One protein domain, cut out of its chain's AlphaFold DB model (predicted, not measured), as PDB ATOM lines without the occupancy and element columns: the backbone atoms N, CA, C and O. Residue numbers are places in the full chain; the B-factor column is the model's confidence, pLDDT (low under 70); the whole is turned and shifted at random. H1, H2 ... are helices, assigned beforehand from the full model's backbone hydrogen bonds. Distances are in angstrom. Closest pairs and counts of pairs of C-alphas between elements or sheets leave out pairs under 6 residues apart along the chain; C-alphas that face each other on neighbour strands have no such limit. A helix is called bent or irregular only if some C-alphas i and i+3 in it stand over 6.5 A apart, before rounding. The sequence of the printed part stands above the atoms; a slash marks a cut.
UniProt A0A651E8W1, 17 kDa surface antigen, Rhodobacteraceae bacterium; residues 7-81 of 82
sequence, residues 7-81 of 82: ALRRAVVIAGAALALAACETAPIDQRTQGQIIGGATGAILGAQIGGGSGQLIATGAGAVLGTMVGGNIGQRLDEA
ATOM      1  N   ALA A   7      -5.249 -51.086  59.321       77.69
ATOM      2  CA  ALA A   7      -5.566 -52.098  58.316       77.69
ATOM      3  C   ALA A   7      -6.194 -51.491  57.048       77.69
ATOM      4  O   ALA A   7      -5.796 -51.845  55.941       77.69
ATOM      5  N   LEU A   8      -7.106 -50.519  57.197       81.12
ATOM      6  CA  LEU A   8      -7.742 -49.842  56.063       81.12
ATOM      7  C   LEU A   8      -6.725 -49.015  55.276       81.12
ATOM      8  O   LEU A   8      -6.727 -49.010  54.051       81.12
ATOM      9  N   ARG A   9      -5.803 -48.363  55.983       82.88
ATOM     10  CA  ARG A   9      -4.743 -47.562  55.368       82.88
ATOM     11  C   ARG A   9      -3.792 -48.424  54.526       82.88
ATOM     12  O   ARG A   9      -3.445 -48.033  53.418       82.88
ATOM     13  N   ARG A  10      -3.424 -49.614  55.016       84.75
ATOM     14  CA  ARG A  10      -2.631 -50.597  54.253       84.75
ATOM     15  C   ARG A  10      -3.401 -51.138  53.050       84.75
ATOM     16  O   ARG A  10      -2.833 -51.206  51.968       84.75
ATOM     17  N   ALA A  11      -4.683 -51.457  53.221       85.88
ATOM     18  CA  ALA A  11      -5.535 -51.923  52.128       85.88
ATOM     19  C   ALA A  11      -5.642 -50.887  50.995       85.88
ATOM     20  O   ALA A  11      -5.507 -51.251  49.833       85.88
ATOM     21  N   VAL A  12      -5.795 -49.598  51.323       88.06
ATOM     22  CA  VAL A  12      -5.833 -48.508  50.330       88.06
ATOM     23  C   VAL A  12      -4.512 -48.386  49.566       88.06
ATOM     24  O   VAL A  12      -4.531 -48.235  48.349       88.06
ATOM     25  N   VAL A  13      -3.368 -48.485  50.251       89.94
ATOM     26  CA  VAL A  13      -2.049 -48.421  49.595       89.94
ATOM     27  C   VAL A  13      -1.825 -49.623  48.674       89.94
ATOM     28  O   VAL A  13      -1.392 -49.440  47.541       89.94
ATOM     29  N   ILE A  14      -2.152 -50.838  49.129       90.00
ATOM     30  CA  ILE A  14      -2.001 -52.064  48.330       90.00
ATOM     31  C   ILE A  14      -2.918 -52.023  47.103       90.00
ATOM     32  O   ILE A  14      -2.466 -52.299  45.995       90.00
ATOM     33  N   ALA A  15      -4.182 -51.628  47.281       86.12
ATOM     34  CA  ALA A  15      -5.120 -51.475  46.175       86.12
ATOM     35  C   ALA A  15      -4.632 -50.414  45.178       86.12
ATOM     36  O   ALA A  15      -4.551 -50.691  43.987       86.12
ATOM     37  N   GLY A  16      -4.229 -49.231  45.657       86.69
ATOM     38  CA  GLY A  16      -3.712 -48.161  44.801       86.69
ATOM     39  C   GLY A  16      -2.480 -48.578  43.992       86.69
ATOM     40  O   GLY A  16      -2.404 -48.280  42.804       86.69
ATOM     41  N   ALA A  17      -1.550 -49.319  44.601       86.12
ATOM     42  CA  ALA A  17      -0.380 -49.847  43.906       86.12
ATOM     43  C   ALA A  17      -0.753 -50.891  42.838       86.12
ATOM     44  O   ALA A  17      -0.214 -50.848  41.736       86.12
ATOM     45  N   ALA A  18      -1.702 -51.787  43.130       84.75
ATOM     46  CA  ALA A  18      -2.190 -52.770  42.161       84.75
ATOM     47  C   ALA A  18      -2.887 -52.101  40.962       84.75
ATOM     48  O   ALA A  18      -2.655 -52.486  39.820       84.75
ATOM     49  N   LEU A  19      -3.685 -51.058  41.213       80.62
ATOM     50  CA  LEU A  19      -4.324 -50.240  40.177       80.62
ATOM     51  C   LEU A  19      -3.299 -49.491  39.314       80.62
ATOM     52  O   LEU A  19      -3.453 -49.436  38.099       80.62
ATOM     53  N   ALA A  20      -2.242 -48.944  39.920       81.56
ATOM     54  CA  ALA A  20      -1.162 -48.290  39.184       81.56
ATOM     55  C   ALA A  20      -0.383 -49.277  38.297       81.56
ATOM     56  O   ALA A  20      -0.031 -48.931  37.173       81.56
ATOM     57  N   LEU A  21      -0.155 -50.507  38.773       81.50
ATOM     58  CA  LEU A  21       0.475 -51.567  37.983       81.50
ATOM     59  C   LEU A  21      -0.410 -51.987  36.801       81.50
ATOM     60  O   LEU A  21       0.077 -52.076  35.681       81.50
ATOM     61  N   ALA A  22      -1.713 -52.154  37.034       76.88
ATOM     62  CA  ALA A  22      -2.685 -52.456  35.983       76.88
ATOM     63  C   ALA A  22      -2.822 -51.316  34.956       76.88
ATOM     64  O   ALA A  22      -3.044 -51.575  33.782       76.88
ATOM     65  N   ALA A  23      -2.658 -50.058  35.373       69.12
ATOM     66  CA  ALA A  23      -2.613 -48.909  34.465       69.12
ATOM     67  C   ALA A  23      -1.282 -48.788  33.700       69.12
ATOM     68  O   ALA A  23      -1.206 -48.063  32.708       69.12
ATOM     69  N   CYS A  24      -0.227 -49.455  34.178       76.38
ATOM     70  CA  CYS A  24       1.062 -49.529  33.496       76.38
ATOM     71  C   CYS A  24       1.026 -50.526  32.328       76.38
ATOM     72  O   CYS A  24       1.793 -50.385  31.374       76.38
ATOM     73  N   GLU A  25       0.131 -51.512  32.380       67.50
ATOM     74  CA  GLU A  25      -0.251 -52.287  31.205       67.50
ATOM     75  C   GLU A  25      -1.044 -51.346  30.294       67.50
ATOM     76  O   GLU A  25      -2.023 -50.744  30.728       67.50
ATOM     77  N   THR A  26      -0.568 -51.142  29.060       61.97
ATOM     78  CA  THR A  26      -1.186 -50.233  28.083       61.97
ATOM     79  C   THR A  26      -2.653 -50.608  27.897       61.97
ATOM     80  O   THR A  26      -3.000 -51.510  27.137       61.97
ATOM     81  N   ALA A  27      -3.532 -49.918  28.619       65.12
ATOM     82  CA  ALA A  27      -4.936 -49.879  28.286       65.12
ATOM     83  C   ALA A  27      -5.049 -49.230  26.894       65.12
ATOM     84  O   ALA A  27      -4.256 -48.335  26.591       65.12
ATOM     85  N   PRO A  28      -5.997 -49.658  26.042       67.44
ATOM     86  CA  PRO A  28      -6.220 -49.068  24.724       67.44
ATOM     87  C   PRO A  28      -6.779 -47.647  24.886       67.44
ATOM     88  O   PRO A  28      -7.981 -47.410  24.791       67.44
ATOM     89  N   ILE A  29      -5.900 -46.712  25.222       76.12
ATOM     90  CA  ILE A  29      -6.176 -45.303  25.454       76.12
ATOM     91  C   ILE A  29      -5.344 -44.536  24.435       76.12
ATOM     92  O   ILE A  29      -4.142 -44.777  24.320       76.12
ATOM     93  N   ASP A  30      -5.973 -43.608  23.714       87.25
ATOM     94  CA  ASP A  30      -5.274 -42.767  22.742       87.25
ATOM     95  C   ASP A  30      -4.099 -42.045  23.401       87.25
ATOM     96  O   ASP A  30      -4.207 -41.551  24.530       87.25
ATOM     97  N   GLN A  31      -2.990 -41.905  22.678       87.75
ATOM     98  CA  GLN A  31      -1.776 -41.313  23.235       87.75
ATOM     99  C   GLN A  31      -1.985 -39.858  23.674       87.75
ATOM    100  O   GLN A  31      -1.423 -39.416  24.678       87.75
ATOM    101  N   ARG A  32      -2.879 -39.120  22.996       89.44
ATOM    102  CA  ARG A  32      -3.364 -37.805  23.449       89.44
ATOM    103  C   ARG A  32      -3.944 -37.882  24.856       89.44
ATOM    104  O   ARG A  32      -3.556 -37.108  25.727       89.44
ATOM    105  N   THR A  33      -4.889 -38.787  25.067       89.44
ATOM    106  CA  THR A  33      -5.599 -38.950  26.337       89.44
ATOM    107  C   THR A  33      -4.643 -39.439  27.423       89.44
ATOM    108  O   THR A  33      -4.664 -38.922  28.539       89.44
ATOM    109  N   GLN A  34      -3.730 -40.352  27.085       88.75
ATOM    110  CA  GLN A  34      -2.654 -40.783  27.975       88.75
ATOM    111  C   GLN A  34      -1.781 -39.594  28.407       88.75
ATOM    112  O   GLN A  34      -1.569 -39.379  29.601       88.75
ATOM    113  N   GLY A  35      -1.345 -38.766  27.456       89.12
ATOM    114  CA  GLY A  35      -0.577 -37.555  27.723       89.12
ATOM    115  C   GLY A  35      -1.339 -36.539  28.579       89.12
ATOM    116  O   GLY A  35      -0.764 -35.964  29.504       89.12
ATOM    117  N   GLN A  36      -2.643 -36.355  28.344       93.69
ATOM    118  CA  GLN A  36      -3.496 -35.500  29.174       93.69
ATOM    119  C   GLN A  36      -3.555 -35.993  30.619       93.69
ATOM    120  O   GLN A  36      -3.369 -35.199  31.539       93.69
ATOM    121  N   ILE A  37      -3.792 -37.290  30.829       91.81
ATOM    122  CA  ILE A  37      -3.897 -37.881  32.168       91.81
ATOM    123  C   ILE A  37      -2.567 -37.746  32.910       91.81
ATOM    124  O   ILE A  37      -2.545 -37.256  34.040       91.81
ATOM    125  N   ILE A  38      -1.456 -38.124  32.272       91.12
ATOM    126  CA  ILE A  38      -0.122 -38.059  32.881       91.12
ATOM    127  C   ILE A  38       0.250 -36.610  33.199       91.12
ATOM    128  O   ILE A  38       0.663 -36.306  34.321       91.12
ATOM    129  N   GLY A  39       0.076 -35.701  32.238       91.25
ATOM    130  CA  GLY A  39       0.391 -34.289  32.414       91.25
ATOM    131  C   GLY A  39      -0.475 -33.636  33.489       91.25
ATOM    132  O   GLY A  39       0.043 -32.935  34.356       91.25
ATOM    133  N   GLY A  40      -1.779 -33.917  33.487       94.50
ATOM    134  CA  GLY A  40      -2.728 -33.398  34.469       94.50
ATOM    135  C   GLY A  40      -2.463 -33.902  35.883       94.50
ATOM    136  O   GLY A  40      -2.423 -33.104  36.815       94.50
ATOM    137  N   ALA A  41      -2.222 -35.203  36.050       93.12
ATOM    138  CA  ALA A  41      -1.876 -35.779  37.347       93.12
ATOM    139  C   ALA A  41      -0.556 -35.202  37.877       93.12
ATOM    140  O   ALA A  41      -0.483 -34.780  39.031       93.12
ATOM    141  N   THR A  42       0.464 -35.110  37.022       93.88
ATOM    142  CA  THR A  42       1.767 -34.535  37.386       93.88
ATOM    143  C   THR A  42       1.624 -33.067  37.789       93.88
ATOM    144  O   THR A  42       2.083 -32.671  38.859       93.88
ATOM    145  N   GLY A  43       0.930 -32.263  36.981       91.06
ATOM    146  CA  GLY A  43       0.689 -30.850  37.263       91.06
ATOM    147  C   GLY A  43      -0.141 -30.623  38.529       91.06
ATOM    148  O   GLY A  43       0.168 -29.721  39.306       91.06
ATOM    149  N   ALA A  44      -1.135 -31.475  38.789       92.00
ATOM    150  CA  ALA A  44      -1.918 -31.443  40.019       92.00
ATOM    151  C   ALA A  44      -1.052 -31.749  41.247       92.00
ATOM    152  O   ALA A  44      -1.082 -31.001  42.219       92.00
ATOM    153  N   ILE A  45      -0.250 -32.818  41.202       94.06
ATOM    154  CA  ILE A  45       0.616 -33.221  42.318       94.06
ATOM    155  C   ILE A  45       1.646 -32.132  42.621       94.06
ATOM    156  O   ILE A  45       1.866 -31.797  43.783       94.06
ATOM    157  N   LEU A  46       2.258 -31.549  41.589       92.81
ATOM    158  CA  LEU A  46       3.203 -30.450  41.760       92.81
ATOM    159  C   LEU A  46       2.517 -29.206  42.338       92.81
ATOM    160  O   LEU A  46       3.016 -28.637  43.304       92.81
ATOM    161  N   GLY A  47       1.346 -28.826  41.819       87.94
ATOM    162  CA  GLY A  47       0.567 -27.699  42.337       87.94
ATOM    163  C   GLY A  47       0.088 -27.904  43.777       87.94
ATOM    164  O   GLY A  47       0.076 -26.961  44.562       87.94
ATOM    165  N   ALA A  48      -0.216 -29.145  44.161       91.62
ATOM    166  CA  ALA A  48      -0.614 -29.503  45.518       91.62
ATOM    167  C   ALA A  48       0.530 -29.393  46.531       91.62
ATOM    168  O   ALA A  48       0.264 -29.352  47.728       91.62
ATOM    169  N   GLN A  49       1.785 -29.337  46.086       91.12
ATOM    170  CA  GLN A  49       2.937 -29.115  46.962       91.12
ATOM    171  C   GLN A  49       3.322 -27.634  47.080       91.12
ATOM    172  O   GLN A  49       4.168 -27.287  47.903       91.12
ATOM    173  N   ILE A  50       2.706 -26.751  46.288       87.50
ATOM    174  CA  ILE A  50       3.027 -25.324  46.263       87.50
ATOM    175  C   ILE A  50       1.993 -24.539  47.083       87.50
ATOM    176  O   ILE A  50       0.815 -24.458  46.735       87.50
ATOM    177  N   GLY A  51       2.460 -23.898  48.158       80.75
ATOM    178  CA  GLY A  51       1.648 -23.037  49.021       80.75
ATOM    179  C   GLY A  51       0.838 -23.798  50.077       80.75
ATOM    180  O   GLY A  51       1.184 -24.908  50.469       80.75
ATOM    181  N   GLY A  52      -0.231 -23.172  50.576       89.56
ATOM    182  CA  GLY A  52      -1.120 -23.754  51.582       89.56
ATOM    183  C   GLY A  52      -2.519 -23.136  51.551       89.56
ATOM    184  O   GLY A  52      -2.721 -22.033  51.037       89.56
ATOM    185  N   GLY A  53      -3.503 -23.856  52.093       90.62
ATOM    186  CA  GLY A  53      -4.892 -23.397  52.164       90.62
ATOM    187  C   GLY A  53      -5.531 -23.226  50.781       90.62
ATOM    188  O   GLY A  53      -5.435 -24.105  49.928       90.62
ATOM    189  N   SER A  54      -6.191 -22.089  50.549       90.12
ATOM    190  CA  SER A  54      -6.913 -21.831  49.291       90.12
ATOM    191  C   SER A  54      -5.978 -21.695  48.077       90.12
ATOM    192  O   SER A  54      -6.302 -22.151  46.982       90.12
ATOM    193  N   GLY A  55      -4.773 -21.144  48.275       90.00
ATOM    194  CA  GLY A  55      -3.786 -20.989  47.200       90.00
ATOM    195  C   GLY A  55      -3.303 -22.327  46.637       90.00
ATOM    196  O   GLY A  55      -3.119 -22.451  45.431       90.00
ATOM    197  N   GLN A  56      -3.193 -23.347  47.490       94.38
ATOM    198  CA  GLN A  56      -2.811 -24.703  47.090       94.38
ATOM    199  C   GLN A  56      -3.880 -25.360  46.207       94.38
ATOM    200  O   GLN A  56      -3.547 -26.042  45.242       94.38
ATOM    201  N   LEU A  57      -5.170 -25.133  46.488       93.38
ATOM    202  CA  LEU A  57      -6.264 -25.662  45.663       93.38
ATOM    203  C   LEU A  57      -6.252 -25.046  44.263       93.38
ATOM    204  O   LEU A  57      -6.377 -25.760  43.270       93.38
ATOM    205  N   ILE A  58      -6.047 -23.730  44.189       94.44
ATOM    206  CA  ILE A  58      -5.936 -23.021  42.912       94.44
ATOM    207  C   ILE A  58      -4.689 -23.490  42.158       94.44
ATOM    208  O   ILE A  58      -4.788 -23.795  40.974       94.44
ATOM    209  N   ALA A  59      -3.541 -23.616  42.830       93.50
ATOM    210  CA  ALA A  59      -2.302 -24.099  42.222       93.50
ATOM    211  C   ALA A  59      -2.437 -25.537  41.696       93.50
ATOM    212  O   ALA A  59      -2.009 -25.826  40.583       93.50
ATOM    213  N   THR A  60      -3.091 -26.419  42.455       95.50
ATOM    214  CA  THR A  60      -3.406 -27.795  42.036       95.50
ATOM    215  C   THR A  60      -4.289 -27.800  40.792       95.50
ATOM    216  O   THR A  60      -3.968 -28.465  39.812       95.50
ATOM    217  N   GLY A  61      -5.393 -27.046  40.810       93.88
ATOM    218  CA  GLY A  61      -6.331 -26.986  39.689       93.88
ATOM    219  C   GLY A  61      -5.707 -26.375  38.435       93.88
ATOM    220  O   GLY A  61      -5.839 -26.925  37.345       93.88
ATOM    221  N   ALA A  62      -4.963 -25.279  38.592       95.06
ATOM    222  CA  ALA A  62      -4.243 -24.636  37.500       95.06
ATOM    223  C   ALA A  62      -3.163 -25.561  36.923       95.06
ATOM    224  O   ALA A  62      -3.094 -25.738  35.708       95.06
ATOM    225  N   GLY A  63      -2.368 -26.200  37.784       94.25
ATOM    226  CA  GLY A  63      -1.352 -27.168  37.382       94.25
ATOM    227  C   GLY A  63      -1.952 -28.359  36.638       94.25
ATOM    228  O   GLY A  63      -1.418 -28.766  35.611       94.25
ATOM    229  N   ALA A  64      -3.099 -28.866  37.091       96.38
ATOM    230  CA  ALA A  64      -3.815 -29.939  36.413       96.38
ATOM    231  C   ALA A  64      -4.265 -29.529  35.004       96.38
ATOM    232  O   ALA A  64      -3.984 -30.237  34.043       96.38
ATOM    233  N   VAL A  65      -4.930 -28.378  34.857       95.94
ATOM    234  CA  VAL A  65      -5.442 -27.906  33.556       95.94
ATOM    235  C   VAL A  65      -4.306 -27.609  32.575       95.94
ATOM    236  O   VAL A  65      -4.371 -27.993  31.409       95.94
ATOM    237  N   LEU A  66      -3.240 -26.959  33.042       95.88
ATOM    238  CA  LEU A  66      -2.062 -26.698  32.214       95.88
ATOM    239  C   LEU A  66      -1.368 -28.007  31.818       95.88
ATOM    240  O   LEU A  66      -1.004 -28.196  30.657       95.88
ATOM    241  N   GLY A  67      -1.237 -28.929  32.771       92.88
ATOM    242  CA  GLY A  67      -0.647 -30.242  32.561       92.88
ATOM    243  C   GLY A  67      -1.414 -31.083  31.544       92.88
ATOM    244  O   GLY A  67      -0.788 -31.683  30.672       92.88
ATOM    245  N   THR A  68      -2.753 -31.097  31.590       94.56
ATOM    246  CA  THR A  68      -3.559 -31.824  30.597       94.56
ATOM    247  C   THR A  68      -3.391 -31.224  29.203       94.56
ATOM    248  O   THR A  68      -3.172 -31.967  28.250       94.56
ATOM    249  N   MET A  69      -3.431 -29.896  29.054       94.69
ATOM    250  CA  MET A  69      -3.256 -29.245  27.749       94.69
ATOM    251  C   MET A  69      -1.899 -29.565  27.118       94.69
ATOM    252  O   MET A  69      -1.841 -29.999  25.967       94.69
ATOM    253  N   VAL A  70      -0.814 -29.377  27.873       94.75
ATOM    254  CA  VAL A  70       0.548 -29.621  27.376       94.75
ATOM    255  C   VAL A  70       0.768 -31.109  27.116       94.75
ATOM    256  O   VAL A  70       1.225 -31.483  26.037       94.75
ATOM    257  N   GLY A  71       0.388 -31.965  28.065       89.62
ATOM    258  CA  GLY A  71       0.541 -33.410  27.946       89.62
ATOM    259  C   GLY A  71      -0.250 -33.996  26.778       89.62
ATOM    260  O   GLY A  71       0.259 -34.861  26.075       89.62
ATOM    261  N   GLY A  72      -1.449 -33.479  26.497       91.94
ATOM    262  CA  GLY A  72      -2.250 -33.912  25.352       91.94
ATOM    263  C   GLY A  72      -1.599 -33.617  24.006       91.94
ATOM    264  O   GLY A  72      -1.605 -34.477  23.130       91.94
ATOM    265  N   ASN A  73      -0.989 -32.440  23.851       92.50
ATOM    266  CA  ASN A  73      -0.266 -32.099  22.625       92.50
ATOM    267  C   ASN A  73       0.963 -32.996  22.428       92.50
ATOM    268  O   ASN A  73       1.218 -33.439  21.314       92.50
ATOM    269  N   ILE A  74       1.702 -33.288  23.503       90.06
ATOM    270  CA  ILE A  74       2.851 -34.207  23.458       90.06
ATOM    271  C   ILE A  74       2.387 -35.624  23.102       90.06
ATOM    272  O   ILE A  74       2.984 -36.267  22.246       90.06
ATOM    273  N   GLY A  75       1.289 -36.083  23.705       86.88
ATOM    274  CA  GLY A  75       0.686 -37.377  23.406       86.88
ATOM    275  C   GLY A  75       0.232 -37.508  21.952       86.88
ATOM    276  O   GLY A  75       0.478 -38.527  21.327       86.88
ATOM    277  N   GLN A  76      -0.355 -36.457  21.368       88.69
ATOM    278  CA  GLN A  76      -0.682 -36.448  19.934       88.69
ATOM    279  C   GLN A  76       0.554 -36.567  19.043       88.69
ATOM    280  O   GLN A  76       0.507 -37.258  18.035       88.69
ATOM    281  N   ARG A  77       1.652 -35.896  19.414       88.12
ATOM    282  CA  ARG A  77       2.912 -35.944  18.657       88.12
ATOM    283  C   ARG A  77       3.529 -37.339  18.668       88.12
ATOM    284  O   ARG A  77       4.181 -37.708  17.700       88.12
ATOM    285  N   LEU A  78       3.351 -38.082  19.760       83.94
ATOM    286  CA  LEU A  78       3.811 -39.463  19.871       83.94
ATOM    287  C   LEU A  78       2.970 -40.401  18.983       83.94
ATOM    288  O   LEU A  78       3.526 -41.329  18.402       83.94
ATOM    289  N   ASP A  79       1.673 -40.104  18.818       82.81
ATOM    290  CA  ASP A  79       0.748 -40.902  17.999       82.81
ATOM    291  C   ASP A  79       1.081 -40.777  16.515       82.81
ATOM    292  O   ASP A  79       1.048 -41.743  15.770       82.81
ATOM    293  N   GLU A  80       1.479 -39.577  16.095       80.12
ATOM    294  CA  GLU A  80       1.920 -39.302  14.727       80.12
ATOM    295  C   GLU A  80       3.337 -39.825  14.434       80.12
ATOM    296  O   GLU A  80       3.728 -39.913  13.270       80.12
ATOM    297  N   ALA A  81       4.135 -40.106  15.469       75.25
ATOM    298  CA  ALA A  81       5.524 -40.542  15.332       75.25
ATOM    299  C   ALA A  81       5.683 -42.069  15.211       75.25
ATOM    300  O   ALA A  81       6.812 -42.534  15.032       75.25
TER     301      ALA A  81
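AT A GLANCE: This is residues 7 to 81 of the 82 residues of the protein "17 kDa surface antigen" of Rhodobacteraceae bacterium (UniProt A0A651E8W1). Picture a helical hairpin, H2 and H3 packed side by side along their length, with a third helix, H1, held off from it as a lone arm; H1 and the hairpin make an open V, joined by the link near one end of the hairpin. H1 touches neither of the other helices, and residues 7 to 25 stand free. The printed part has 75 residues with three named helices, in the order H1, H2, H3, and no named strand; the class is all helix. It is loose, with a radius of gyration of the C-alphas of 14.8 A, and flat in outline, spanning 43 by 32 by 11 A.

HOW THE PARTS SIT: Start at residue 7 and read to residue 24: this is H1, which touches no other helix. Past a short link of 6 residues, look at residues 31 to 48, which are H2; no C-alpha of H1 is within 8 A of H2. A tight link of 5 residues then leads to residues 54 to 79, which are H3; H1 and H3 are apart too. H2 and H3 touch, with 85 pairs of C-alphas within 8 A. Their closest C-alphas are those of Gln 36 and Thr 68, 3.9 A apart, and their centres are 5.3 A apart. They stand at a shallow tilt of 23 degrees and run opposite ways; together they form a helical hairpin. In H1, H2 and H3, every O i to N i+4 pair is within hydrogen-bond range.

IN THESE COORDINATES: Find C-alpha 7 at (-5.566, -52.098, 58.316); from there H1 runs 25.8 A to Cys 24. Go on to C-alpha 31 at (-1.776, -41.313, 23.235), where H2 begins; it runs 25.2 A to Ala 48. H3 begins at Ser 54 and is the longest helix, with 26 residues; it runs 37.4 A to C-alpha 79 at (0.748, -40.902, 17.999). No helix is bent or irregular.

THE WHOLE: The two C-alphas farthest apart are those of Ala 7 and Glu 80, at 46.0 A. Without the stretch that stands free, the body has 56 residues and spans 41 by 19 by 11 A. The printed part runs from residue 7 to residue 81 of a chain of 82 residues; it has no cut, and neither link is long. In the B-factor column you will find a mean pLDDT of 87.3 for the printed part; the model's confidence is under 70 at residue 23 and at residues 25 to 28.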